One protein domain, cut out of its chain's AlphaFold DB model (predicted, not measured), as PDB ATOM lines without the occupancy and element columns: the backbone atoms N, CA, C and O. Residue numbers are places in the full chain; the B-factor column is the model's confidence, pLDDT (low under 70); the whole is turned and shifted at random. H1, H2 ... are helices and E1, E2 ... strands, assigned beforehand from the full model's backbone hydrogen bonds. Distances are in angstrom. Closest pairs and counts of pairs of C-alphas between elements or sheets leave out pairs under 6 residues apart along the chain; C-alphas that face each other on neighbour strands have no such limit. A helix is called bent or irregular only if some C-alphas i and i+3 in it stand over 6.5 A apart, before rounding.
ATOM      1  N   ARG A   4     191.100 187.368 185.641       67.62
ATOM      2  CA  ARG A   4     191.556 186.105 186.240       67.62
ATOM      3  C   ARG A   4     193.057 186.166 186.472       67.62
ATOM      4  O   ARG A   4     193.792 186.455 185.531       67.62
ATOM      5  N   ILE A   5     193.494 185.803 187.673       65.56
ATOM      6  CA  ILE A   5     194.912 185.695 188.020       65.56
ATOM      7  C   ILE A   5     195.152 184.301 188.612       65.56
ATOM      8  O   ILE A   5     194.450 183.878 189.536       65.56
ATOM      9  N   SER A   6     196.109 183.552 188.059       63.25
ATOM     10  CA  SER A   6     196.562 182.293 188.666       63.25
ATOM     11  C   SER A   6     197.255 182.568 189.999       63.25
ATOM     12  O   SER A   6     197.988 183.547 190.117       63.25
ATOM     13  N   TYR A   7     197.101 181.693 190.997       59.66
ATOM     14  CA  TYR A   7     197.858 181.831 192.243       59.66
ATOM     15  C   TYR A   7     199.380 181.788 192.007       59.66
ATOM     16  O   TYR A   7     200.127 182.503 192.672       59.66
ATOM     17  N   ASP A   8     199.851 181.015 191.023       56.50
ATOM     18  CA  ASP A   8     201.269 180.995 190.639       56.50
ATOM     19  C   ASP A   8     201.724 182.333 190.054       56.50
ATOM     20  O   ASP A   8     202.795 182.822 190.403       56.50
ATOM     21  N   GLU A   9     200.905 182.958 189.205       59.81
ATOM     22  CA  GLU A   9     201.182 184.293 188.655       59.81
ATOM     23  C   GLU A   9     201.202 185.333 189.775       59.81
ATOM     24  O   GLU A   9     202.153 186.105 189.886       59.81
ATOM     25  N   PHE A  10     200.207 185.267 190.661       57.44
ATOM     26  CA  PHE A  10     200.072 186.126 191.831       57.44
ATOM     27  C   PHE A  10     201.248 185.986 192.814       57.44
ATOM     28  O   PHE A  10     201.666 186.967 193.424       57.44
ATOM     29  N   ARG A  11     201.827 184.786 192.945       51.41
ATOM     30  CA  ARG A  11     203.009 184.524 193.780       51.41
ATOM     31  C   ARG A  11     204.323 184.875 193.076       51.41
ATOM     32  O   ARG A  11     205.262 185.320 193.728       51.41
ATOM     33  N   SER A  12     204.421 184.659 191.764       47.62
ATOM     34  CA  SER A  12     205.659 184.821 190.982       47.62
ATOM     35  C   SER A  12     206.055 186.274 190.701       47.62
ATOM     36  O   SER A  12     207.234 186.544 190.478       47.62
ATOM     37  N   SER A  13     205.109 187.216 190.768       47.06
ATOM     38  CA  SER A  13     205.385 188.661 190.763       47.06
ATOM     39  C   SER A  13     206.133 189.132 192.024       47.06
ATOM     40  O   SER A  13     206.714 190.216 192.029       47.06
ATOM     41  N   SER A  14     206.203 188.295 193.066       42.91
ATOM     42  CA  SER A  14     207.115 188.451 194.199       42.91
ATOM     43  C   SER A  14     208.532 188.060 193.755       42.91
ATOM     44  O   SER A  14     208.894 186.883 193.701       42.91
ATOM     45  N   THR A  15     209.350 189.036 193.354       36.41
ATOM     46  CA  THR A  15     210.736 188.783 192.934       36.41
ATOM     47  C   THR A  15     211.560 188.193 194.075       36.41
ATOM     48  O   THR A  15     212.030 188.903 194.960       36.41
ATOM     49  N   GLY A  16     211.772 186.882 194.003       35.69
ATOM     50  CA  GLY A  16     212.717 186.130 194.816       35.69
ATOM     51  C   GLY A  16     212.219 184.708 195.013       35.69
ATOM     52  O   GLY A  16     211.298 184.482 195.790       35.69
ATOM     53  N   LYS A  17     212.831 183.729 194.330       37.03
ATOM     54  CA  LYS A  17     212.662 182.300 194.642       37.03
ATOM     55  C   LYS A  17     213.159 182.050 196.070       37.03
ATOM     56  O   LYS A  17     214.296 181.637 196.270       37.03
ATOM     57  N   CYS A  18     212.317 182.324 197.056       34.53
ATOM     58  CA  CYS A  18     212.524 181.923 198.429       34.53
ATOM     59  C   CYS A  18     211.770 180.608 198.621       34.53
ATOM     60  O   CYS A  18     210.553 180.543 198.453       34.53
ATOM     61  N   SER A  19     212.482 179.542 198.981       38.72
ATOM     62  CA  SER A  19     211.873 178.276 199.413       38.72
ATOM     63  C   SER A  19     211.007 178.438 200.674       38.72
ATOM     64  O   SER A  19     210.240 177.541 201.008       38.72
ATOM     65  N   HIS A  20     211.086 179.610 201.313       41.62
ATOM     66  CA  HIS A  20     210.219 180.112 202.371       41.62
ATOM     67  C   HIS A  20     209.664 181.489 201.969       41.62
ATOM     68  O   HIS A  20     210.097 182.517 202.487       41.62
ATOM     69  N   CYS A  21     208.755 181.544 200.990       40.94
ATOM     70  CA  CYS A  21     207.919 182.736 200.822       40.94
ATOM     71  C   CYS A  21     207.029 182.847 202.064       40.94
ATOM     72  O   CYS A  21     205.939 182.283 202.084       40.94
ATOM     73  N   ASP A  22     207.511 183.528 203.099       45.25
ATOM     74  CA  ASP A  22     206.635 184.096 204.113       45.25
ATOM     75  C   ASP A  22     205.666 185.047 203.393       45.25
ATOM     76  O   ASP A  22     206.098 185.854 202.562       45.25
ATOM     77  N   ASP A  23     204.378 185.001 203.737       49.72
ATOM     78  CA  ASP A  23     203.285 185.841 203.195       49.72
ATOM     79  C   ASP A  23     203.501 187.364 203.382       49.72
ATOM     80  O   ASP A  23     202.640 188.189 203.084       49.72
ATOM     81  N   LYS A  24     204.675 187.757 203.882       45.28
ATOM     82  CA  LYS A  24     205.141 189.117 204.156       45.28
ATOM     83  C   LYS A  24     205.417 189.952 202.896       45.28
ATOM     84  O   LYS A  24     205.656 191.147 203.022       45.28
ATOM     85  N   TRP A  25     205.389 189.341 201.708       51.16
ATOM     86  CA  TRP A  25     205.723 189.977 200.421       51.16
ATOM     87  C   TRP A  25     204.654 189.777 199.343       51.16
ATOM     88  O   TRP A  25     204.957 189.780 198.147       51.16
ATOM     89  N   MET A  26     203.407 189.552 199.757       61.09
ATOM     90  CA  MET A  26     202.279 189.538 198.835       61.09
ATOM     91  C   MET A  26     202.028 190.948 198.292       61.09
ATOM     92  O   MET A  26     201.833 191.883 199.065       61.09
ATOM     93  N   TRP A  27     202.050 191.092 196.966       61.28
ATOM     94  CA  TRP A  27     201.794 192.362 196.291       61.28
ATOM     95  C   TRP A  27     200.293 192.659 196.219       61.28
ATOM     96  O   TRP A  27     199.468 191.745 196.143       61.28
ATOM     97  N   ASP A  28     199.951 193.948 196.215       68.31
ATOM     98  CA  ASP A  28     198.594 194.414 195.936       68.31
ATOM     99  C   ASP A  28     198.163 193.938 194.537       68.31
ATOM    100  O   ASP A  28     198.899 194.108 193.561       68.31
ATOM    101  N   CYS A  29     196.954 193.380 194.414       71.81
ATOM    102  CA  CYS A  29     196.307 193.292 193.104       71.81
ATOM    103  C   CYS A  29     195.685 194.650 192.812       71.81
ATOM    104  O   CYS A  29     194.876 195.118 193.608       71.81
ATOM    105  N   PHE A  30     196.005 195.267 191.682       71.62
ATOM    106  CA  PHE A  30     195.403 196.541 191.323       71.62
ATOM    107  C   PHE A  30     195.000 196.593 189.857       71.62
ATOM    108  O   PHE A  30     195.542 195.891 189.004       71.62
ATOM    109  N   THR A  31     194.024 197.443 189.580       72.69
ATOM    110  CA  THR A  31     193.656 197.849 188.230       72.69
ATOM    111  C   THR A  31     193.411 199.349 188.233       72.69
ATOM    112  O   THR A  31     192.874 199.900 189.195       72.69
ATOM    113  N   SER A  32     193.802 200.018 187.158       74.00
ATOM    114  CA  SER A  32     193.644 201.464 187.022       74.00
ATOM    115  C   SER A  32     192.627 201.764 185.931       74.00
ATOM    116  O   SER A  32     192.701 201.211 184.833       74.00
ATOM    117  N   VAL A  33     191.690 202.657 186.230       72.06
ATOM    118  CA  VAL A  33     190.816 203.289 185.246       72.06
ATOM    119  C   VAL A  33     191.411 204.659 184.946       72.06
ATOM    120  O   VAL A  33     191.487 205.524 185.821       72.06
ATOM    121  N   PHE A  34     191.884 204.840 183.716       72.75
ATOM    122  CA  PHE A  34     192.372 206.130 183.242       72.75
ATOM    123  C   PHE A  34     191.184 206.978 182.798       72.75
ATOM    124  O   PHE A  34     190.301 206.481 182.101       72.75
ATOM    125  N   ILE A  35     191.160 208.244 183.221       70.12
ATOM    126  CA  ILE A  35     190.054 209.166 182.905       70.12
ATOM    127  C   ILE A  35     190.060 209.551 181.425       70.12
ATOM    128  O   ILE A  35     189.013 209.829 180.852       70.12
ATOM    129  N   ASP A  36     191.222 209.479 180.784       64.94
ATOM    130  CA  ASP A  36     191.356 209.627 179.345       64.94
ATOM    131  C   ASP A  36     191.904 208.334 178.741       64.94
ATOM    132  O   ASP A  36     192.930 207.805 179.178       64.94
ATOM    133  N   GLY A  37     191.194 207.808 177.744       53.31
ATOM    134  CA  GLY A  37     191.690 206.730 176.887       53.31
ATOM    135  C   GLY A  37     192.751 207.212 175.887       53.31
ATOM    136  O   GLY A  37     193.395 206.394 175.233       53.31
ATOM    137  N   SER A  38     192.930 208.527 175.761       54.41
ATOM    138  CA  SER A  38     193.971 209.196 174.997       54.41
ATOM    139  C   SER A  38     195.205 209.475 175.876       54.41
ATOM    140  O   SER A  38     195.174 209.399 177.103       54.41
ATOM    141  N   SER A  39     196.361 209.669 175.241       62.06
ATOM    142  CA  SER A  39     197.671 209.728 175.907       62.06
ATOM    143  C   SER A  39     197.707 210.708 177.091       62.06
ATOM    144  O   SER A  39     197.142 211.793 177.009       62.06
ATOM    145  N   ARG A  40     198.474 210.386 178.147       64.31
ATOM    146  CA  ARG A  40     198.699 211.234 179.345       64.31
ATOM    147  C   ARG A  40     199.036 212.705 179.045       64.31
ATOM    148  O   ARG A  40     198.862 213.566 179.911       64.31
ATOM    149  N   ASP A  41     199.557 212.985 177.858       78.38
ATOM    150  CA  ASP A  41     199.944 214.320 177.411       78.38
ATOM    151  C   ASP A  41     198.734 215.178 177.021       78.38
ATOM    152  O   ASP A  41     198.748 216.386 177.244       78.38
ATOM    153  N   TRP A  42     197.652 214.559 176.545       82.31
ATOM    154  CA  TRP A  42     196.442 215.248 176.101       82.31
ATOM    155  C   TRP A  42     195.670 215.881 177.259       82.31
ATOM    156  O   TRP A  42     195.406 217.083 177.235       82.31
ATOM    157  N   LEU A  43     195.400 215.124 178.328       82.19
ATOM    158  CA  LEU A  43     194.807 215.677 179.553       82.19
ATOM    159  C   LEU A  43     195.662 216.793 180.159       82.19
ATOM    160  O   LEU A  43     195.138 217.773 180.679       82.19
ATOM    161  N   SER A  44     196.985 216.655 180.083       87.75
ATOM    162  CA  SER A  44     197.901 217.651 180.643       87.75
ATOM    163  C   SER A  44     197.875 218.947 179.846       87.75
ATOM    164  O   SER A  44     197.815 220.018 180.441       87.75
ATOM    165  N   ALA A  45     197.884 218.849 178.515       89.88
ATOM    166  CA  ALA A  45     197.719 219.996 177.633       89.88
ATOM    167  C   ALA A  45     196.351 220.656 177.845       89.88
ATOM    168  O   ALA A  45     196.274 221.875 177.966       89.88
ATOM    169  N   THR A  46     195.296 219.848 177.977       89.69
ATOM    170  CA  THR A  46     193.930 220.305 178.260       89.69
ATOM    171  C   THR A  46     193.876 221.118 179.550       89.69
ATOM    172  O   THR A  46     193.422 222.261 179.520       89.69
ATOM    173  N   TRP A  47     194.412 220.580 180.651       90.25
ATOM    174  CA  TRP A  47     194.469 221.272 181.939       90.25
ATOM    175  C   TRP A  47     195.308 222.546 181.877       90.25
ATOM    176  O   TRP A  47     194.801 223.627 182.154       90.25
ATOM    177  N   LEU A  48     196.577 222.444 181.467       91.88
ATOM    178  CA  LEU A  48     197.490 223.590 181.460       91.88
ATOM    179  C   LEU A  48     196.990 224.718 180.552       91.88
ATOM    180  O   LEU A  48     197.169 225.887 180.883       91.88
ATOM    181  N   SER A  49     196.323 224.385 179.443       93.19
ATOM    182  CA  SER A  49     195.753 225.385 178.537       93.19
ATOM    183  C   SER A  49     194.639 226.232 179.157       93.19
ATOM    184  O   SER A  49     194.383 227.325 178.667       93.19
ATOM    185  N   GLN A  50     194.000 225.748 180.224       92.75
ATOM    186  CA  GLN A  50     192.833 226.372 180.859       92.75
ATOM    187  C   GLN A  50     193.052 226.652 182.350       92.75
ATOM    188  O   GLN A  50     192.141 227.114 183.029       92.75
ATOM    189  N   ALA A  51     194.252 226.389 182.875       89.25
ATOM    190  CA  ALA A  51     194.542 226.512 184.297       89.25
ATOM    191  C   ALA A  51     194.399 227.956 184.804       89.25
ATOM    192  O   ALA A  51     193.879 228.159 185.895       89.25
ATOM    193  N   GLN A  52     194.815 228.956 184.015       89.25
ATOM    194  CA  GLN A  52     194.647 230.363 184.397       89.25
ATOM    195  C   GLN A  52     193.166 230.763 184.398       89.25
ATOM    196  O   GLN A  52     192.711 231.309 185.394       89.25
ATOM    197  N   TYR A  53     192.404 230.410 183.356       90.38
ATOM    198  CA  TYR A  53     190.946 230.572 183.334       90.38
ATOM    199  C   TYR A  53     190.273 229.955 184.571       90.38
ATOM    200  O   TYR A  53     189.457 230.609 185.218       90.38
ATOM    201  N   PHE A  54     190.648 228.726 184.941       86.81
ATOM    202  CA  PHE A  54     190.156 228.086 186.161       86.81
ATOM    203  C   PHE A  54     190.496 228.914 187.406       86.81
ATOM    204  O   PHE A  54     189.606 229.193 188.202       86.81
ATOM    205  N   CYS A  55     191.755 229.341 187.557       84.25
ATOM    206  CA  CYS A  55     192.179 230.158 188.696       84.25
ATOM    207  C   CYS A  55     191.394 231.472 188.781       84.25
ATOM    208  O   CYS A  55     190.918 231.822 189.853       84.25
ATOM    209  N   ASP A  56     191.198 232.156 187.655       86.25
ATOM    210  CA  ASP A  56     190.454 233.415 187.601       86.25
ATOM    211  C   ASP A  56     188.965 233.209 187.935       86.25
ATOM    212  O   ASP A  56     188.354 234.052 188.586       86.25
ATOM    213  N   THR A  57     188.395 232.062 187.551       84.88
ATOM    214  CA  THR A  57     186.992 231.701 187.829       84.88
ATOM    215  C   THR A  57     186.753 231.381 189.307       84.88
ATOM    216  O   THR A  57     185.669 231.631 189.828       84.88
ATOM    217  N   VAL A  58     187.751 230.822 190.002       79.25
ATOM    218  CA  VAL A  58     187.638 230.388 191.408       79.25
ATOM    219  C   VAL A  58     188.386 231.300 192.392       79.25
ATOM    220  O   VAL A  58     188.543 230.924 193.555       79.25
ATOM    221  N   ASN A  59     188.835 232.479 191.940       69.38
ATOM    222  CA  ASN A  59     189.834 233.357 192.574       69.38
ATOM    223  C   ASN A  59     189.536 233.770 194.035       69.38
ATOM    224  O   ASN A  59     190.453 234.116 194.767       69.38
ATOM    225  N   ASP A  60     188.286 233.655 194.494       66.12
ATOM    226  CA  ASP A  60     187.868 234.003 195.864       66.12
ATOM    227  C   ASP A  60     187.588 232.791 196.773       66.12
ATOM    228  O   ASP A  60     187.163 232.936 197.921       66.12
ATOM    229  N   LEU A  61     187.785 231.566 196.278       62.78
ATOM    230  CA  LEU A  61     187.403 230.344 196.996       62.78
ATOM    231  C   LEU A  61     188.577 229.587 197.610       62.78
ATOM    232  O   LEU A  61     188.359 228.786 198.525       62.78
ATOM    233  N   TYR A  62     189.799 229.833 197.136       62.31
ATOM    234  CA  TYR A  62     191.007 229.166 197.610       62.31
ATOM    235  C   TYR A  62     192.181 230.151 197.608       62.31
ATOM    236  O   TYR A  62     192.412 230.820 196.610       62.31
ATOM    237  N   GLU A  63     192.928 230.220 198.713       55.66
ATOM    238  CA  GLU A  63     194.055 231.159 198.862       55.66
ATOM    239  C   GLU A  63     195.242 230.814 197.938       55.66
ATOM    240  O   GLU A  63     195.921 231.719 197.469       55.66
ATOM    241  N   ASP A  64     195.428 229.531 197.593       62.53
ATOM    242  CA  ASP A  64     196.508 229.045 196.720       62.53
ATOM    243  C   ASP A  64     195.976 228.035 195.689       62.53
ATOM    244  O   ASP A  64     196.171 226.817 195.789       62.53
ATOM    245  N   ILE A  65     195.245 228.529 194.684       62.75
ATOM    246  CA  ILE A  65     194.584 227.695 193.665       62.75
ATOM    247  C   ILE A  65     195.561 226.802 192.880       62.75
ATOM    248  O   ILE A  65     195.244 225.625 192.712       62.75
ATOM    249  N   PRO A  66     196.746 227.265 192.429       58.44
ATOM    250  CA  PRO A  66     197.671 226.413 191.677       58.44
ATOM    251  C   PRO A  66     198.212 225.225 192.489       58.44
ATOM    252  O   PRO A  66     198.478 224.167 191.915       58.44
ATOM    253  N   GLU A  67     198.341 225.374 193.815       60.94
ATOM    254  CA  GLU A  67     198.740 224.290 194.724       60.94
ATOM    255  C   GLU A  67     197.560 223.390 195.127       60.94
ATOM    256  O   GLU A  67     197.736 222.187 195.368       60.94
ATOM    257  N   SER A  68     196.359 223.972 195.188       64.19
ATOM    258  CA  SER A  68     195.123 223.316 195.627       64.19
ATOM    259  C   SER A  68     194.389 222.588 194.498       64.19
ATOM    260  O   SER A  68     193.620 221.662 194.758       64.19
ATOM    261  N   ALA A  69     194.632 222.971 193.244       70.06
ATOM    262  CA  ALA A  69     194.050 222.353 192.064       70.06
ATOM    263  C   ALA A  69     194.972 221.262 191.515       70.06
ATOM    264  O   ALA A  69     196.166 221.462 191.282       70.06
ATOM    265  N   ALA A  70     194.407 220.084 191.266       72.25
ATOM    266  CA  ALA A  70     195.134 218.996 190.638       72.25
ATOM    267  C   ALA A  70     194.260 218.286 189.609       72.25
ATOM    268  O   ALA A  70     193.071 218.055 189.820       72.25
ATOM    269  N   LEU A  71     194.882 217.897 188.501       81.94
ATOM    270  CA  LEU A  71     194.219 217.146 187.450       81.94
ATOM    271  C   LEU A  71     194.068 215.690 187.900       81.94
ATOM    272  O   LEU A  71     195.065 214.981 188.059       81.94
ATOM    273  N   LEU A  72     192.837 215.214 188.081       81.06
ATOM    274  CA  LEU A  72     192.606 213.792 188.317       81.06
ATOM    275  C   LEU A  72     192.968 213.013 187.042       81.06
ATOM    276  O   LEU A  72     192.410 213.246 185.976       81.06
ATOM    277  N   SER A  73     193.945 212.113 187.147       80.56
ATOM    278  CA  SER A  73     194.518 211.407 185.991       80.56
ATOM    279  C   SER A  73     194.043 209.958 185.883       80.56
ATOM    280  O   SER A  73     193.780 209.458 184.787       80.56
ATOM    281  N   SER A  74     193.901 209.281 187.021       80.56
ATOM    282  CA  SER A  74     193.367 207.925 187.082       80.56
ATOM    283  C   SER A  74     192.794 207.611 188.454       80.56
ATOM    284  O   SER A  74     193.234 208.160 189.466       80.56
ATOM    285  N   VAL A  75     191.860 206.669 188.477       82.00
ATOM    286  CA  VAL A  75     191.364 206.030 189.694       82.00
ATOM    287  C   VAL A  75     191.929 204.620 189.734       82.00
ATOM    288  O   VAL A  75     191.847 203.881 188.753       82.00
ATOM    289  N   GLU A  76     192.541 204.246 190.847       85.06
ATOM    290  CA  GLU A  76     193.116 202.924 191.036       85.06
ATOM    291  C   GLU A  76     192.326 202.139 192.074       85.06
ATOM    292  O   GLU A  76     192.042 202.616 193.171       85.06
ATOM    293  N   PHE A  77     191.990 200.909 191.713       83.38
ATOM    294  CA  PHE A  77     191.253 199.976 192.543       83.38
ATOM    295  C   PHE A  77     192.204 198.874 192.964       83.38
ATOM    296  O   PHE A  77     192.759 198.169 192.119       83.38
ATOM    297  N   ARG A  78     192.410 198.747 194.272       85.06
ATOM    298  CA  ARG A  78     193.380 197.837 194.873       85.06
ATOM    299  C   ARG A  78     192.681 196.822 195.763       85.06
ATOM    300  O   ARG A  78     191.810 197.168 196.554       85.06
ATOM    301  N   LEU A  79     193.108 195.572 195.669       83.75
ATOM    302  CA  LEU A  79     192.866 194.525 196.650       83.75
ATOM    303  C   LEU A  79     194.148 194.356 197.462       83.75
ATOM    304  O   LEU A  79     195.108 193.726 197.013       83.75
ATOM    305  N   GLN A  80     194.155 194.952 198.652       83.75
ATOM    306  CA  GLN A  80     195.305 194.940 199.547       83.75
ATOM    307  C   GLN A  80     195.245 193.720 200.478       83.75
ATOM    308  O   GLN A  80     194.220 193.519 201.137       83.75
ATOM    309  N   PRO A  81     196.312 192.907 200.583       78.25
ATOM    310  CA  PRO A  81     196.345 191.767 201.490       78.25
ATOM    311  C   PRO A  81     196.119 192.183 202.945       78.25
ATOM    312  O   PRO A  81     196.732 193.123 203.456       78.25
ATOM    313  N   LYS A  82     195.282 191.441 203.663       81.00
ATOM    314  CA  LYS A  82     195.106 191.610 205.102       81.00
ATOM    315  C   LYS A  82     196.171 190.805 205.841       81.00
ATOM    316  O   LYS A  82     195.983 189.638 206.169       81.00
ATOM    317  N   TYR A  83     197.268 191.467 206.187       67.94
ATOM    318  CA  TYR A  83     198.447 190.859 206.824       67.94
ATOM    319  C   TYR A  83     198.235 190.281 208.241       67.94
ATOM    320  O   TYR A  83     199.195 189.893 208.890       67.94
ATOM    321  N   LYS A  84     197.007 190.245 208.777       61.03
ATOM    322  CA  LYS A  84     196.755 189.812 210.165       61.03
ATOM    323  C   LYS A  84     196.648 188.291 210.344       61.03
ATOM    324  O   LYS A  84     196.775 187.832 211.473       61.03
ATOM    325  N   ASN A  85     196.461 187.525 209.268       53.59
ATOM    326  CA  ASN A  85     196.225 186.079 209.327       53.59
ATOM    327  C   ASN A  85     197.273 185.329 208.490       53.59
ATOM    328  O   ASN A  85     197.005 184.928 207.362       53.59
ATOM    329  N   HIS A  86     198.486 185.176 209.025       56.47
ATOM    330  CA  HIS A  86     199.538 184.378 208.392       56.47
ATOM    331  C   HIS A  86     199.315 182.897 208.704       56.47
ATOM    332  O   HIS A  86     199.704 182.405 209.765       56.47
ATOM    333  N   HIS A  87     198.666 182.185 207.789       58.75
ATOM    334  CA  HIS A  87     198.602 180.732 207.826       58.75
ATOM    335  C   HIS A  87     199.462 180.199 206.688       58.75
ATOM    336  O   HIS A  87     199.178 180.483 205.530       58.75
ATOM    337  N   SER A  88     200.495 179.412 207.008       60.94
ATOM    338  CA  SER A  88     201.248 178.681 205.988       60.94
ATOM    339  C   SER A  88     200.273 177.897 205.115       60.94
ATOM    340  O   SER A  88     199.512 177.079 205.634       60.94
ATOM    341  N   LEU A  89     200.294 178.151 203.807       63.03
ATOM    342  CA  LEU A  89     199.417 177.473 202.855       63.03
ATOM    343  C   LEU A  89     199.590 175.961 202.991       63.03
ATOM    344  O   LEU A  89     200.670 175.419 202.754       63.03
ATOM    345  N   LEU A  90     198.513 175.274 203.359       61.59
ATOM    346  CA  LEU A  90     198.557 173.836 203.633       61.59
ATOM    347  C   LEU A  90     198.457 172.983 202.355       61.59
ATOM    348  O   LEU A  90     198.539 171.758 202.427       61.59
ATOM    349  N   TYR A  91     198.268 173.601 201.182       60.09
ATOM    350  CA  TYR A  91     197.956 172.884 199.946       60.09
ATOM    351  C   TYR A  91     199.166 172.742 199.004       60.09
ATOM    352  O   TYR A  91     199.673 173.743 198.498       60.09
ATOM    353  N   PRO A  92     199.604 171.509 198.675       58.16
ATOM    354  CA  PRO A  92     200.803 171.277 197.864       58.16
ATOM    355  C   PRO A  92     200.620 171.550 196.359       58.16
ATOM    356  O   PRO A  92     201.584 171.443 195.607       58.16
ATOM    357  N   ASN A  93     199.408 171.879 195.891       67.94
ATOM    358  CA  ASN A  93     199.092 172.054 194.464       67.94
ATOM    359  C   ASN A  93     198.431 173.415 194.184       67.94
ATOM    360  O   ASN A  93     197.304 173.507 193.695       67.94
ATOM    361  N   PHE A  94     199.134 174.478 194.568       68.25
ATOM    362  CA  PHE A  94     198.690 175.874 194.505       68.25
ATOM    363  C   PHE A  94     198.485 176.399 193.069       68.25
ATOM    364  O   PHE A  94     197.635 177.259 192.866       68.25
ATOM    365  N   GLY A  95     199.120 175.799 192.054       66.81
ATOM    366  CA  GLY A  95     198.901 176.132 190.634       66.81
ATOM    367  C   GLY A  95     197.518 175.781 190.067       66.81
ATOM    368  O   GLY A  95     197.266 175.943 188.874       66.81
ATOM    369  N   LYS A  96     196.608 175.278 190.909       81.31
ATOM    370  CA  LYS A  96     195.209 174.982 190.564       81.31
ATOM    371  C   LYS A  96     194.208 175.871 191.299       81.31
ATOM    372  O   LYS A  96     193.022 175.561 191.295       81.31
ATOM    373  N   ILE A  97     194.671 176.930 191.958       84.50
ATOM    374  CA  ILE A  97     193.823 177.906 192.644       84.50
ATOM    375  C   ILE A  97     193.907 179.223 191.873       84.50
ATOM    376  O   ILE A  97     194.988 179.659 191.480       84.50
ATOM    377  N   PHE A  98     192.762 179.854 191.644       85.00
ATOM    378  CA  PHE A  98     192.642 181.067 190.843       85.00
ATOM    379  C   PHE A  98     191.884 182.139 191.622       85.00
ATOM    380  O   PHE A  98     190.863 181.841 192.249       85.00
ATOM    381  N   LEU A  99     192.383 183.374 191.559       86.81
ATOM    382  CA  LEU A  99     191.692 184.561 192.053       86.81
ATOM    383  C   LEU A  99     190.848 185.146 190.921       86.81
ATOM    384  O   LEU A  99     191.362 185.438 189.836       86.81
ATOM    385  N   PHE A 100     189.564 185.333 191.191       85.81
ATOM    386  CA  PHE A 100     188.636 186.027 190.311       85.81
ATOM    387  C   PHE A 100     188.276 187.358 190.942       85.81
ATOM    388  O   PHE A 100     187.813 187.395 192.079       85.81
ATOM    389  N   ILE A 101     188.497 188.441 190.201       86.00
ATOM    390  CA  ILE A 101     188.201 189.802 190.651       86.00
ATOM    391  C   ILE A 101     186.974 190.292 189.892       86.00
ATOM    392  O   ILE A 101     186.876 190.142 188.665       86.00
ATOM    393  N   ALA A 102     186.018 190.855 190.627       85.00
ATOM    394  CA  ALA A 102     184.813 191.414 190.050       85.00
ATOM    395  C   ALA A 102     185.171 192.535 189.056       85.00
ATOM    396  O   ALA A 102     186.138 193.272 189.276       85.00
ATOM    397  N   PRO A 103     184.441 192.651 187.934       80.69
ATOM    398  CA  PRO A 103     184.725 193.679 186.948       80.69
ATOM    399  C   PRO A 103     184.503 195.074 187.534       80.69
ATOM    400  O   PRO A 103     183.690 195.269 188.437       80.69
ATOM    401  N   ILE A 104     185.210 196.042 186.962       80.50
ATOM    402  CA  ILE A 104     184.985 197.462 187.212       80.50
ATOM    403  C   ILE A 104     184.286 198.026 185.990       80.50
ATOM    404  O   ILE A 104     184.738 197.818 184.860       80.50
ATOM    405  N   THR A 105     183.169 198.701 186.214       79.38
ATOM    406  CA  THR A 105     182.366 199.315 185.163       79.38
ATOM    407  C   THR A 105     182.317 200.810 185.387       79.38
ATOM    408  O   THR A 105     181.976 201.260 186.474       79.38
ATOM    409  N   ALA A 106     182.632 201.572 184.345       75.56
ATOM    410  CA  ALA A 106     182.385 203.002 184.306       75.56
ATOM    411  C   ALA A 106     181.142 203.251 183.449       75.56
ATOM    412  O   ALA A 106     181.029 202.708 182.346       75.56
ATOM    413  N   SER A 107     180.210 204.050 183.954       75.94
ATOM    414  CA  SER A 107     179.025 204.483 183.224       75.94
ATOM    415  C   SER A 107     178.906 206.000 183.275       75.94
ATOM    416  O   SER A 107     179.402 206.645 184.195       75.94
ATOM    417  N   HIS A 108     178.274 206.573 182.255       69.19
ATOM    418  CA  HIS A 108     177.974 207.998 182.209       69.19
ATOM    419  C   HIS A 108     176.465 208.142 182.405       69.19
ATOM    420  O   HIS A 108     175.708 207.910 181.453       69.19
ATOM    421  N   PRO A 109     175.986 208.441 183.626       65.75
ATOM    422  CA  PRO A 109     174.562 208.608 183.849       65.75
ATOM    423  C   PRO A 109     174.065 209.759 182.970       65.75
ATOM    424  O   PRO A 109     174.674 210.830 182.892       65.75
ATOM    425  N   SER A 110     172.977 209.520 182.239       54.94
ATOM    426  CA  SER A 110     172.377 210.551 181.395       54.94
ATOM    427  C   SER A 110     171.874 211.695 182.276       54.94
ATOM    428  O   SER A 110     171.087 211.462 183.190       54.94
ATOM    429  N   GLY A 111     172.318 212.921 181.994       59.75
ATOM    430  CA  GLY A 111     171.921 214.118 182.745       59.75
ATOM    431  C   GLY A 111     172.855 214.521 183.891       59.75
ATOM    432  O   GLY A 111     172.547 215.489 184.578       59.75
ATOM    433  N   THR A 112     173.989 213.841 184.089       57.69
ATOM    434  CA  THR A 112     175.046 214.274 185.023       57.69
ATOM    435  C   THR A 112     176.364 214.498 184.287       57.69
ATOM    436  O   THR A 112     176.680 213.738 183.375       57.69
ATOM    437  N   SER A 113     177.160 215.484 184.708       59.09
ATOM    438  CA  SER A 113     178.524 215.733 184.203       59.09
ATOM    439  C   SER A 113     179.578 214.757 184.757       59.09
ATOM    440  O   SER A 113     180.752 214.854 184.413       59.09
ATOM    441  N   GLY A 114     179.174 213.817 185.617       65.44
ATOM    442  CA  GLY A 114     180.058 212.850 186.262       65.44
ATOM    443  C   GLY A 114     180.117 211.489 185.565       65.44
ATOM    444  O   GLY A 114     179.185 211.073 184.877       65.44
ATOM    445  N   ILE A 115     181.212 210.772 185.817       71.56
ATOM    446  CA  ILE A 115     181.359 209.345 185.513       71.56
ATOM    447  C   ILE A 115     181.095 208.579 186.808       71.56
ATOM    448  O   ILE A 115     181.753 208.834 187.816       71.56
ATOM    449  N   ASP A 116     180.166 207.631 186.769       76.19
ATOM    450  CA  ASP A 116     179.947 206.699 187.869       76.19
ATOM    451  C   ASP A 116     180.811 205.455 187.656       76.19
ATOM    452  O   ASP A 116     180.810 204.868 186.568       76.19
ATOM    453  N   VAL A 117     181.579 205.066 188.671       74.50
ATOM    454  CA  VAL A 117     182.467 203.903 188.605       74.50
ATOM    455  C   VAL A 117     182.066 202.909 189.680       74.50
ATOM    456  O   VAL A 117     182.284 203.133 190.870       74.50
ATOM    457  N   CYS A 118     181.529 201.775 189.245       77.75
ATOM    458  CA  CYS A 118     181.106 200.688 190.114       77.75
ATOM    459  C   CYS A 118     182.149 199.567 190.084       77.75
ATOM    460  O   CYS A 118     182.634 199.174 189.017       77.75
ATOM    461  N   TRP A 119     182.479 199.025 191.254       80.38
ATOM    462  CA  TRP A 119     183.303 197.829 191.375       80.38
ATOM    463  C   TRP A 119     182.438 196.674 191.869       80.38
ATOM    464  O   TRP A 119     181.946 196.699 192.992       80.38
ATOM    465  N   GLY A 120     182.272 195.657 191.021       78.12
ATOM    466  CA  GLY A 120     181.344 194.563 191.275       78.12
ATOM    467  C   GLY A 120     179.893 194.934 190.978       78.12
ATOM    468  O   GLY A 120     179.613 195.946 190.345       78.12
ATOM    469  N   ASN A 121     178.985 194.059 191.403       68.62
ATOM    470  CA  ASN A 121     177.541 194.294 191.348       68.62
ATOM    471  C   ASN A 121     177.039 194.448 192.787       68.62
ATOM    472  O   ASN A 121     177.654 193.869 193.682       68.62
ATOM    473  N   ASP A 122     175.912 195.137 192.980       60.69
ATOM    474  CA  ASP A 122     175.363 195.554 194.286       60.69
ATOM    475  C   ASP A 122     175.231 194.441 195.354       60.69
ATOM    476  O   ASP A 122     175.182 194.744 196.542       60.69
ATOM    477  N   ASP A 123     175.263 193.162 194.952       58.56
ATOM    478  CA  ASP A 123     175.129 191.985 195.824       58.56
ATOM    479  C   ASP A 123     176.324 190.997 195.786       58.56
ATOM    480  O   ASP A 123     176.238 189.911 196.363       58.56
ATOM    481  N   ASN A 124     177.431 191.308 195.095       63.59
ATOM    482  CA  ASN A 124     178.535 190.357 194.881       63.59
ATOM    483  C   ASN A 124     179.819 190.700 195.650       63.59
ATOM    484  O   ASN A 124     180.250 191.851 195.703       63.59
ATOM    485  N   ASP A 125     180.503 189.658 196.134       78.25
ATOM    486  CA  ASP A 125     181.873 189.766 196.638       78.25
ATOM    487  C   ASP A 125     182.805 190.336 195.549       78.25
ATOM    488  O   ASP A 125     182.818 189.878 194.402       78.25
ATOM    489  N   LEU A 126     183.632 191.325 195.913       86.00
ATOM    490  CA  LEU A 126     184.568 191.998 194.994       86.00
ATOM    491  C   LEU A 126     185.651 191.064 194.437       86.00
ATOM    492  O   LEU A 126     186.285 191.363 193.422       86.00
ATOM    493  N   TYR A 127     185.877 189.937 195.104       87.19
ATOM    494  CA  TYR A 127     186.739 188.865 194.638       87.19
ATOM    495  C   TYR A 127     186.314 187.533 195.252       87.19
ATOM    496  O   TYR A 127     185.702 187.486 196.317       87.19
ATOM    497  N   TYR A 128     186.708 186.437 194.612       88.94
ATOM    498  CA  TYR A 128     186.601 185.103 195.190       88.94
ATOM    499  C   TYR A 128     187.700 184.181 194.662       88.94
ATOM    500  O   TYR A 128     188.286 184.401 193.601       88.94
ATOM    501  N   TRP A 129     187.969 183.114 195.411       88.50
ATOM    502  CA  TRP A 129     188.891 182.053 195.010       88.50
ATOM    503  C   TRP A 129     188.129 180.903 194.352       88.50
ATOM    504  O   TRP A 129     187.013 180.594 194.762       88.50
ATOM    505  N   SER A 130     188.716 180.224 193.368       90.00
ATOM    506  CA  SER A 130     188.150 178.997 192.791       90.00
ATOM    507  C   SER A 130     189.240 178.006 192.398       90.00
ATOM    508  O   SER A 130     190.331 178.402 191.993       90.00
ATOM    509  N   PHE A 131     188.931 176.709 192.472       88.81
ATOM    510  CA  PHE A 131     189.753 175.678 191.828       88.81
ATOM    511  C   PHE A 131     189.508 175.595 190.317       88.81
ATOM    512  O   PHE A 131     190.340 175.082 189.569       88.81
ATOM    513  N   ASN A 132     188.351 176.076 189.855       87.62
ATOM    514  CA  ASN A 132     187.988 175.979 188.453       87.62
ATOM    515  C   ASN A 132     188.590 177.160 187.684       87.62
ATOM    516  O   ASN A 132     188.370 178.314 188.058       87.62
ATOM    517  N   PRO A 133     189.264 176.914 186.548       84.38
ATOM    518  CA  PRO A 133     189.908 177.970 185.767       84.38
ATOM    519  C   PRO A 133     188.918 178.951 185.116       84.38
ATOM    520  O   PRO A 133     189.347 179.964 184.560       84.38
ATOM    521  N   ASN A 134     187.616 178.650 185.159       84.75
ATOM    522  CA  ASN A 134     186.520 179.495 184.683       84.75
ATOM    523  C   ASN A 134     185.743 180.200 185.816       84.75
ATOM    524  O   ASN A 134     184.808 180.934 185.516       84.75
ATOM    525  N   GLY A 135     186.078 179.951 187.088       84.12
ATOM    526  CA  GLY A 135     185.441 180.595 188.242       84.12
ATOM    527  C   GLY A 135     184.068 180.043 188.633       84.12
ATOM    528  O   GLY A 135     183.442 180.565 189.547       84.12
ATOM    529  N   SER A 136     183.582 178.962 188.009       85.94
ATOM    530  CA  SER A 136     182.193 178.499 188.188       85.94
ATOM    531  C   SER A 136     181.846 177.985 189.593       85.94
ATOM    532  O   SER A 136     180.675 177.756 189.884       85.94
ATOM    533  N   CYS A 137     182.842 177.741 190.447       88.06
ATOM    534  CA  CYS A 137     182.645 177.245 191.808       88.06
ATOM    535  C   CYS A 137     183.503 178.057 192.789       88.06
ATOM    536  O   CYS A 137     184.664 177.691 193.016       88.06
ATOM    537  N   PRO A 138     182.967 179.160 193.342       90.81
ATOM    538  CA  PRO A 138     183.638 179.923 194.386       90.81
ATOM    539  C   PRO A 138     183.916 179.059 195.621       90.81
ATOM    540  O   PRO A 138     183.078 178.257 196.044       90.81
ATOM    541  N   LEU A 139     185.100 179.209 196.206       89.88
ATOM    542  CA  LEU A 139     185.453 178.568 197.466       89.88
ATOM    543  C   LEU A 139     184.736 179.266 198.614       89.88
ATOM    544  O   LEU A 139     184.711 180.491 198.699       89.88
ATOM    545  N   SER A 140     184.194 178.473 199.538       90.38
ATOM    546  CA  SER A 140     183.637 179.027 200.770       90.38
ATOM    547  C   SER A 140     184.741 179.587 201.665       90.38
ATOM    548  O   SER A 140     185.862 179.073 201.674       90.38
ATOM    549  N   ARG A 141     184.387 180.560 202.508       86.56
ATOM    550  CA  ARG A 141     185.302 181.168 203.481       86.56
ATOM    551  C   ARG A 141     186.033 180.144 204.361       86.56
ATOM    552  O   ARG A 141     187.232 180.251 204.576       86.56
ATOM    553  N   ARG A 142     185.337 179.099 204.819       87.19
ATOM    554  CA  ARG A 142     185.955 178.031 205.630       87.19
ATOM    555  C   ARG A 142     187.041 177.278 204.862       87.19
ATOM    556  O   ARG A 142     188.041 176.881 205.445       87.19
ATOM    557  N   VAL A 143     186.831 177.062 203.563       87.69
ATOM    558  CA  VAL A 143     187.808 176.393 202.695       87.69
ATOM    559  C   VAL A 143     188.991 177.317 202.432       87.69
ATOM    560  O   VAL A 143     190.126 176.864 202.527       87.69
ATOM    561  N   THR A 144     188.760 178.604 202.158       86.19
ATOM    562  CA  THR A 144     189.854 179.566 201.957       86.19
ATOM    563  C   THR A 144     190.703 179.723 203.220       86.19
ATOM    564  O   THR A 144     191.924 179.676 203.125       86.19
ATOM    565  N   GLU A 145     190.078 179.798 204.400       83.38
ATOM    566  CA  GLU A 145     190.762 179.840 205.701       83.38
ATOM    567  C   GLU A 145     191.572 178.563 205.966       83.38
ATOM    568  O   GLU A 145     192.752 178.642 206.301       83.38
ATOM    569  N   ALA A 146     190.978 177.381 205.760       83.06
ATOM    570  CA  ALA A 146     191.664 176.102 205.964       83.06
ATOM    571  C   ALA A 146     192.855 175.901 205.012       83.06
ATOM    572  O   ALA A 146     193.818 175.223 205.358       83.06
ATOM    573  N   LEU A 147     192.795 176.481 203.812       80.25
ATOM    574  CA  LEU A 147     193.891 176.448 202.846       80.25
ATOM    575  C   LEU A 147     194.970 177.500 203.132       80.25
ATOM    576  O   LEU A 147     196.031 177.424 202.516       80.25
ATOM    577  N   GLY A 148     194.722 178.450 204.040       79.81
ATOM    578  CA  GLY A 148     195.598 179.595 204.292       79.81
ATOM    579  C   GLY A 148     195.578 180.636 203.171       79.81
ATOM    580  O   GLY A 148     196.551 181.360 202.994       79.81
ATOM    581  N   LEU A 149     194.506 180.692 202.371       80.50
ATOM    582  CA  LEU A 149     194.393 181.679 201.299       80.50
ATOM    583  C   LEU A 149     194.197 183.087 201.880       80.50
ATOM    584  O   LEU A 149     193.475 183.256 202.865       80.50
ATOM    585  N   PRO A 150     194.802 184.109 201.259       79.69
ATOM    586  CA  PRO A 150     194.776 185.459 201.791       79.69
ATOM    587  C   PRO A 150     193.399 186.115 201.615       79.69
ATOM    588  O   PRO A 150     192.726 185.950 200.591       79.69
ATOM    589  N   GLU A 151     193.011 186.898 202.625       83.94
ATOM    590  CA  GLU A 151     191.900 187.851 202.556       83.94
ATOM    591  C   GLU A 151     192.423 189.199 202.036       83.94
ATOM    592  O   GLU A 151     193.492 189.655 202.447       83.94
ATOM    593  N   PHE A 152     191.648 189.870 201.187       84.19
ATOM    594  CA  PHE A 152     191.933 191.216 200.694       84.19
ATOM    595  C   PHE A 152     190.929 192.247 201.204       84.19
ATOM    596  O   PHE A 152     189.748 191.949 201.394       84.19
ATOM    597  N   LEU A 153     191.414 193.474 201.377       86.19
ATOM    598  CA  LEU A 153     190.618 194.667 201.625       86.19
ATOM    599  C   LEU A 153     190.566 195.508 200.342       86.19
ATOM    600  O   LEU A 153     191.626 195.816 199.788       86.19
ATOM    601  N   PRO A 154     189.371 195.886 199.862       85.31
ATOM    602  CA  PRO A 154     189.254 196.799 198.740       85.31
ATOM    603  C   PRO A 154     189.679 198.206 199.158       85.31
ATOM    604  O   PRO A 154     189.323 198.692 200.233       85.31
ATOM    605  N   LYS A 155     190.430 198.872 198.287       86.56
ATOM    606  CA  LYS A 155     190.840 200.262 198.446       86.56
ATOM    607  C   LYS A 155     190.714 200.975 197.110       86.56
ATOM    608  O   LYS A 155     191.052 200.413 196.071       86.56
ATOM    609  N   VAL A 156     190.236 202.212 197.154       84.88
ATOM    610  CA  VAL A 156     190.203 203.112 196.001       84.88
ATOM    611  C   VAL A 156     191.190 204.239 196.267       84.88
ATOM    612  O   VAL A 156     191.173 204.839 197.343       84.88
ATOM    613  N   GLU A 157     192.067 204.496 195.307       85.88
ATOM    614  CA  GLU A 157     193.050 205.573 195.354       85.88
ATOM    615  C   GLU A 157     192.890 206.485 194.139       85.88
ATOM    616  O   GLU A 157     192.618 206.038 193.023       85.88
ATOM    617  N   PHE A 158     193.064 207.784 194.362       84.06
ATOM    618  CA  PHE A 158     192.956 208.801 193.326       84.06
ATOM    619  C   PHE A 158     194.349 209.302 192.969       84.06
ATOM    620  O   PHE A 158     195.068 209.826 193.820       84.06
ATOM    621  N   TRP A 159     194.722 209.171 191.700       82.75
ATOM    622  CA  TRP A 159     195.997 209.663 191.203       82.75
ATOM    623  C   TRP A 159     195.819 211.031 190.579       82.75
ATOM    624  O   TRP A 159     195.254 211.190 189.493       82.75
ATOM    625  N   GLN A 160     196.341 212.023 191.281       82.31
ATOM    626  CA  GLN A 160     196.347 213.407 190.853       82.31
ATOM    627  C   GLN A 160     197.667 213.733 190.160       82.31
ATOM    628  O   GLN A 160     198.744 213.357 190.626       82.31
ATOM    629  N   ARG A 161     197.587 214.468 189.055       80.00
ATOM    630  CA  ARG A 161     198.740 215.065 188.396       80.00
ATOM    631  C   ARG A 161     198.855 216.511 188.852       80.00
ATOM    632  O   ARG A 161     197.970 217.325 188.599       80.00
ATOM    633  N   LYS A 162     199.965 216.796 189.527       83.06
ATOM    634  CA  LYS A 162     200.373 218.150 189.892       83.06
ATOM    635  C   LYS A 162     201.335 218.694 188.847       83.06
ATOM    636  O   LYS A 162     202.063 217.929 188.208       83.06
ATOM    637  N   PHE A 163     201.335 220.006 188.705       85.38
ATOM    638  CA  PHE A 163     202.261 220.740 187.857       85.38
ATOM    639  C   PHE A 163     203.006 221.741 188.729       85.38
ATOM    640  O   PHE A 163     202.459 222.231 189.712       85.38
ATOM    641  N   ALA A 164     204.267 221.990 188.402       87.44
ATOM    642  CA  ALA A 164     205.057 223.000 189.085       87.44
ATOM    643  C   ALA A 164     204.691 224.404 188.583       87.44
ATOM    644  O   ALA A 164     204.313 224.558 187.420       87.44
ATOM    645  N   ASP A 165     204.894 225.425 189.414       87.50
ATOM    646  CA  ASP A 165     204.535 226.824 189.120       87.50
ATOM    647  C   ASP A 165     205.079 227.314 187.777       87.50
ATOM    648  O   ASP A 165     204.374 227.944 186.991       87.50
ATOM    649  N   TYR A 166     206.320 226.942 187.451       90.62
ATOM    650  CA  TYR A 166     206.938 227.326 186.184       90.62
ATOM    651  C   TYR A 166     206.216 226.742 184.961       90.62
ATOM    652  O   TYR A 166     206.325 227.304 183.876       90.62
ATOM    653  N   GLN A 167     205.500 225.619 185.093       90.94
ATOM    654  CA  GLN A 167     204.725 225.030 183.996       90.94
ATOM    655  C   GLN A 167     203.444 225.826 183.744       90.94
ATOM    656  O   GLN A 167     203.077 226.029 182.584       90.94
ATOM    657  N   TYR A 168     202.798 226.307 184.808       90.12
ATOM    658  CA  TYR A 168     201.662 227.221 184.703       90.12
ATOM    659  C   TYR A 168     202.097 228.545 184.072       90.12
ATOM    660  O   TYR A 168     201.524 228.962 183.064       90.12
ATOM    661  N   GLU A 169     203.177 229.143 184.579       91.88
ATOM    662  CA  GLU A 169     203.689 230.414 184.063       91.88
ATOM    663  C   GLU A 169     204.170 230.293 182.611       91.88
ATOM    664  O   GLU A 169     203.798 231.100 181.762       91.88
ATOM    665  N   ALA A 170     204.928 229.244 182.271       94.50
ATOM    666  CA  ALA A 170     205.371 229.018 180.896       94.50
ATOM    667  C   ALA A 170     204.189 228.860 179.930       94.50
ATOM    668  O   ALA A 170     204.239 229.372 178.811       94.50
ATOM    669  N   THR A 171     203.117 228.186 180.357       93.50
ATOM    670  CA  THR A 171     201.918 228.020 179.527       93.50
ATOM    671  C   THR A 171     201.189 229.348 179.336       93.50
ATOM    672  O   THR A 171     200.834 229.686 178.208       93.50
ATOM    673  N   LYS A 172     201.033 230.143 180.400       94.06
ATOM    674  CA  LYS A 172     200.449 231.489 180.334       94.06
ATOM    675  C   LYS A 172     201.221 232.398 179.376       94.06
ATOM    676  O   LYS A 172     200.628 232.989 178.476       94.06
ATOM    677  N   GLN A 173     202.546 232.461 179.517       96.50
ATOM    678  CA  GLN A 173     203.409 233.262 178.644       96.50
ATOM    679  C   GLN A 173     203.350 232.788 177.189       96.50
ATOM    680  O   GLN A 173     203.315 233.606 176.271       96.50
ATOM    681  N   PHE A 174     203.287 231.474 176.962       96.19
ATOM    682  CA  PHE A 174     203.128 230.920 175.621       96.19
ATOM    683  C   PHE A 174     201.808 231.347 174.968       96.19
ATOM    684  O   PHE A 174     201.804 231.705 173.792       96.19
ATOM    685  N   GLN A 175     200.701 231.342 175.712       96.81
ATOM    686  CA  GLN A 175     199.407 231.803 175.206       96.81
ATOM    687  C   GLN A 175     199.431 233.297 174.859       96.81
ATOM    688  O   GLN A 175     199.040 233.659 173.751       96.81
ATOM    689  N   LEU A 176     199.986 234.133 175.743       97.00
ATOM    690  CA  LEU A 176     200.147 235.574 175.508       97.00
ATOM    691  C   LEU A 176     201.011 235.867 174.276       97.00
ATOM    692  O   LEU A 176     200.655 236.704 173.455       97.00
ATOM    693  N   PHE A 177     202.117 235.141 174.102       97.38
ATOM    694  CA  PHE A 177     202.984 235.264 172.925       97.38
ATOM    695  C   PHE A 177     202.272 234.910 171.609       97.38
ATOM    696  O   PHE A 177     202.709 235.298 170.527       97.38
ATOM    697  N   ARG A 178     201.192 234.132 171.689       96.25
ATOM    698  CA  ARG A 178     200.373 233.698 170.554       96.25
ATOM    699  C   ARG A 178     199.096 234.533 170.406       96.25
ATOM    700  O   ARG A 178     198.213 234.115 169.662       96.25
ATOM    701  N   ASP A 179     199.031 235.675 171.091       96.88
ATOM    702  CA  ASP A 179     197.912 236.619 171.112       96.88
ATOM    703  C   ASP A 179     196.600 236.039 171.674       96.88
ATOM    704  O   ASP A 179     195.516 236.527 171.362       96.88
ATOM    705  N   TYR A 180     196.681 235.008 172.524       97.25
ATOM    706  CA  TYR A 180     195.527 234.485 173.259       97.25
ATOM    707  C   TYR A 180     195.414 235.117 174.645       97.25
ATOM    708  O   TYR A 180     196.426 235.413 175.284       97.25
ATOM    709  N   ASN A 181     194.180 235.254 175.139       95.44
ATOM    710  CA  ASN A 181     193.909 235.633 176.523       95.44
ATOM    711  C   ASN A 181     193.898 234.384 177.434       95.44
ATOM    712  O   ASN A 181     192.983 233.572 177.302       95.44
ATOM    713  N   PRO A 182     194.847 234.226 178.379       93.81
ATOM    714  CA  PRO A 182     194.897 233.062 179.269       93.81
ATOM    715  C   PRO A 182     193.725 232.955 180.252       93.81
ATOM    716  O   PRO A 182     193.479 231.882 180.801       93.81
ATOM    717  N   SER A 183     193.006 234.056 180.473       92.56
ATOM    718  CA  SER A 183     191.798 234.113 181.299       92.56
ATOM    719  C   SER A 183     190.543 233.644 180.552       92.56
ATOM    720  O   SER A 183     189.436 233.818 181.048       92.56
ATOM    721  N   THR A 184     190.675 233.078 179.346       93.56
ATOM    722  CA  THR A 184     189.567 232.490 178.581       93.56
ATOM    723  C   THR A 184     189.921 231.084 178.101       93.56
ATOM    724  O   THR A 184     191.069 230.647 178.146       93.56
ATOM    725  N   GLN A 185     188.925 230.356 177.598       94.69
ATOM    726  CA  GLN A 185     189.116 229.017 177.033       94.69
ATOM    727  C   GLN A 185     189.423 229.030 175.521       94.69
ATOM    728  O   GLN A 185     189.429 227.976 174.883       94.69
ATOM    729  N   GLU A 186     189.682 230.200 174.922       95.62
ATOM    730  CA  GLU A 186     189.838 230.351 173.467       95.62
ATOM    731  C   GLU A 186     190.984 229.492 172.914       95.62
ATOM    732  O   GLU A 186     190.837 228.843 171.874       95.62
ATOM    733  N   PHE A 187     192.109 229.432 173.634       95.25
ATOM    734  CA  PHE A 187     193.241 228.595 173.247       95.25
ATOM    735  C   PHE A 187     192.824 227.120 173.142       95.25
ATOM    736  O   PHE A 187     193.101 226.463 172.137       95.25
ATOM    737  N   ALA A 188     192.120 226.600 174.151       94.06
ATOM    738  CA  ALA A 188     191.665 225.214 174.165       94.06
ATOM    739  C   ALA A 188     190.705 224.921 173.006       94.06
ATOM    740  O   ALA A 188     190.934 223.980 172.244       94.06
ATOM    741  N   GLN A 189     189.704 225.785 172.805       94.44
ATOM    742  CA  GLN A 189     188.736 225.670 171.709       94.44
ATOM    743  C   GLN A 189     189.426 225.629 170.343       94.44
ATOM    744  O   GLN A 189     189.164 224.745 169.525       94.44
ATOM    745  N   ARG A 190     190.359 226.555 170.101       95.81
ATOM    746  CA  ARG A 190     191.059 226.672 168.817       95.81
ATOM    747  C   ARG A 190     191.976 225.491 168.518       95.81
ATOM    748  O   ARG A 190     192.203 225.172 167.351       95.81
ATOM    749  N   HIS A 191     192.490 224.841 169.556       92.62
ATOM    750  CA  HIS A 191     193.349 223.669 169.445       92.62
ATOM    751  C   HIS A 191     192.591 222.337 169.573       92.62
ATOM    752  O   HIS A 191     193.220 221.280 169.562       92.62
ATOM    753  N   GLY A 192     191.252 222.370 169.636       90.81
ATOM    754  CA  GLY A 192     190.414 221.173 169.732       90.81
ATOM    755  C   GLY A 192     190.578 220.417 171.052       90.81
ATOM    756  O   GLY A 192     190.321 219.215 171.099       90.81
TER     757      GLY A 192
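Overview. This is residues 4 to 192 of the 247 residues of an uncharacterized protein of Dendrothele bispora (strain CBS 962.96) (UniProt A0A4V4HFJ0). A long, twisted ribbon of three strands, E2, E3 and E8, runs between two ends: at one end lies a small sheet of E1, E4 and E7 with the short helices H1 and H4, at the other a cluster of helices H2, H5 and H6, with H3 close to H2. The hairpin of E5 and E6 carries on from E4 beside the ribbon's E2 edge, and its tip, residues 109 to 114, sticks out. The printed part has 189 residues, with six named helices and eight named strands in the order E1 H1 E2 H2 H3 E3 E4 E5 E6 E7 H4 E8 H5 H6; the class is mixed. The sheets, E1 E4 E7, E2 E3 E8 and E5 E6, are antiparallel. The whole is loose and elongated, with a radius of gyration of the C-alphas of 23.3 A and spans of 71 by 40 by 29 A.

Arrangement. Start at E1, residues 4 to 6, beside E4, residues 98 to 101: N 5 and O 99 are 3.1 A apart, within hydrogen-bond range. E7, residues 127 to 130, is E4's other neighbour, with N 98 and O 130 at 2.9 A. H1, residues 7 to 12, only grazes this sheet, the closest C-alphas of H1 and E4 being Tyr 7 and Phe 98, 5.5 A. Look next at E2, residues 29 to 34, whose N 31 is 2.9 A from O 77 of E3, residues 71 to 81. E8, residues 152 to 161, is E3's other neighbour, with N 76 and O 157 at 2.8 A. H2, residues 40 to 57, is on one face of this sheet in two layers, helix over strands, at a height over the sheet of 8.2 A; it is irregular, C-alphas 49 and 52 being 7.8 A apart. H3, residues 65 to 68, is close to H2 but not clearly touching, closest C-alphas Cys 55 and Ile 65, 6.0 A. E4 runs on into E5, residues 104 to 107, at 20 degrees; in its hairpin with E6, residues 116 to 119, N 105 and O 118 are 2.9 A apart. H4, residues 141 to 147, only grazes the sheet of E1, E4 and E7. H5, residues 165 to 177, touches H2 about perpendicular at 81 degrees, closest C-alphas Leu 48 and Tyr 168, 6.4 A, and H6, residues 186 to 190, touches H2 at Ser 49 and Ala 188, their closest C-alphas, 6.0 A. In H1, H4, H5 and H6 every O i to N i+4 pair is within hydrogen-bond range, in H2 10 of 14, and H3 is too short for one.

Along the chain. Find C-alpha 4 at (191.556, 186.105, 186.240), where E1 begins. From C-alpha 71 at (194.219, 217.146, 187.450) E3 runs 29.1 A; E8 measures 27.7 A, H2 25.1 A and H5 18.3 A. H6 ends at C-alpha 190, (191.059, 226.672, 168.817).

Size, cuts and confidence. The two C-alphas farthest apart, Leu 90 and Asp 179, are 70.7 A apart. The printed part has no cut; the links H1 to E2 and E3 to E4 are long. Mean pLDDT of the printed part is 76.0, with 64 residues under 70, among them 4 to 28 and 83 to 95.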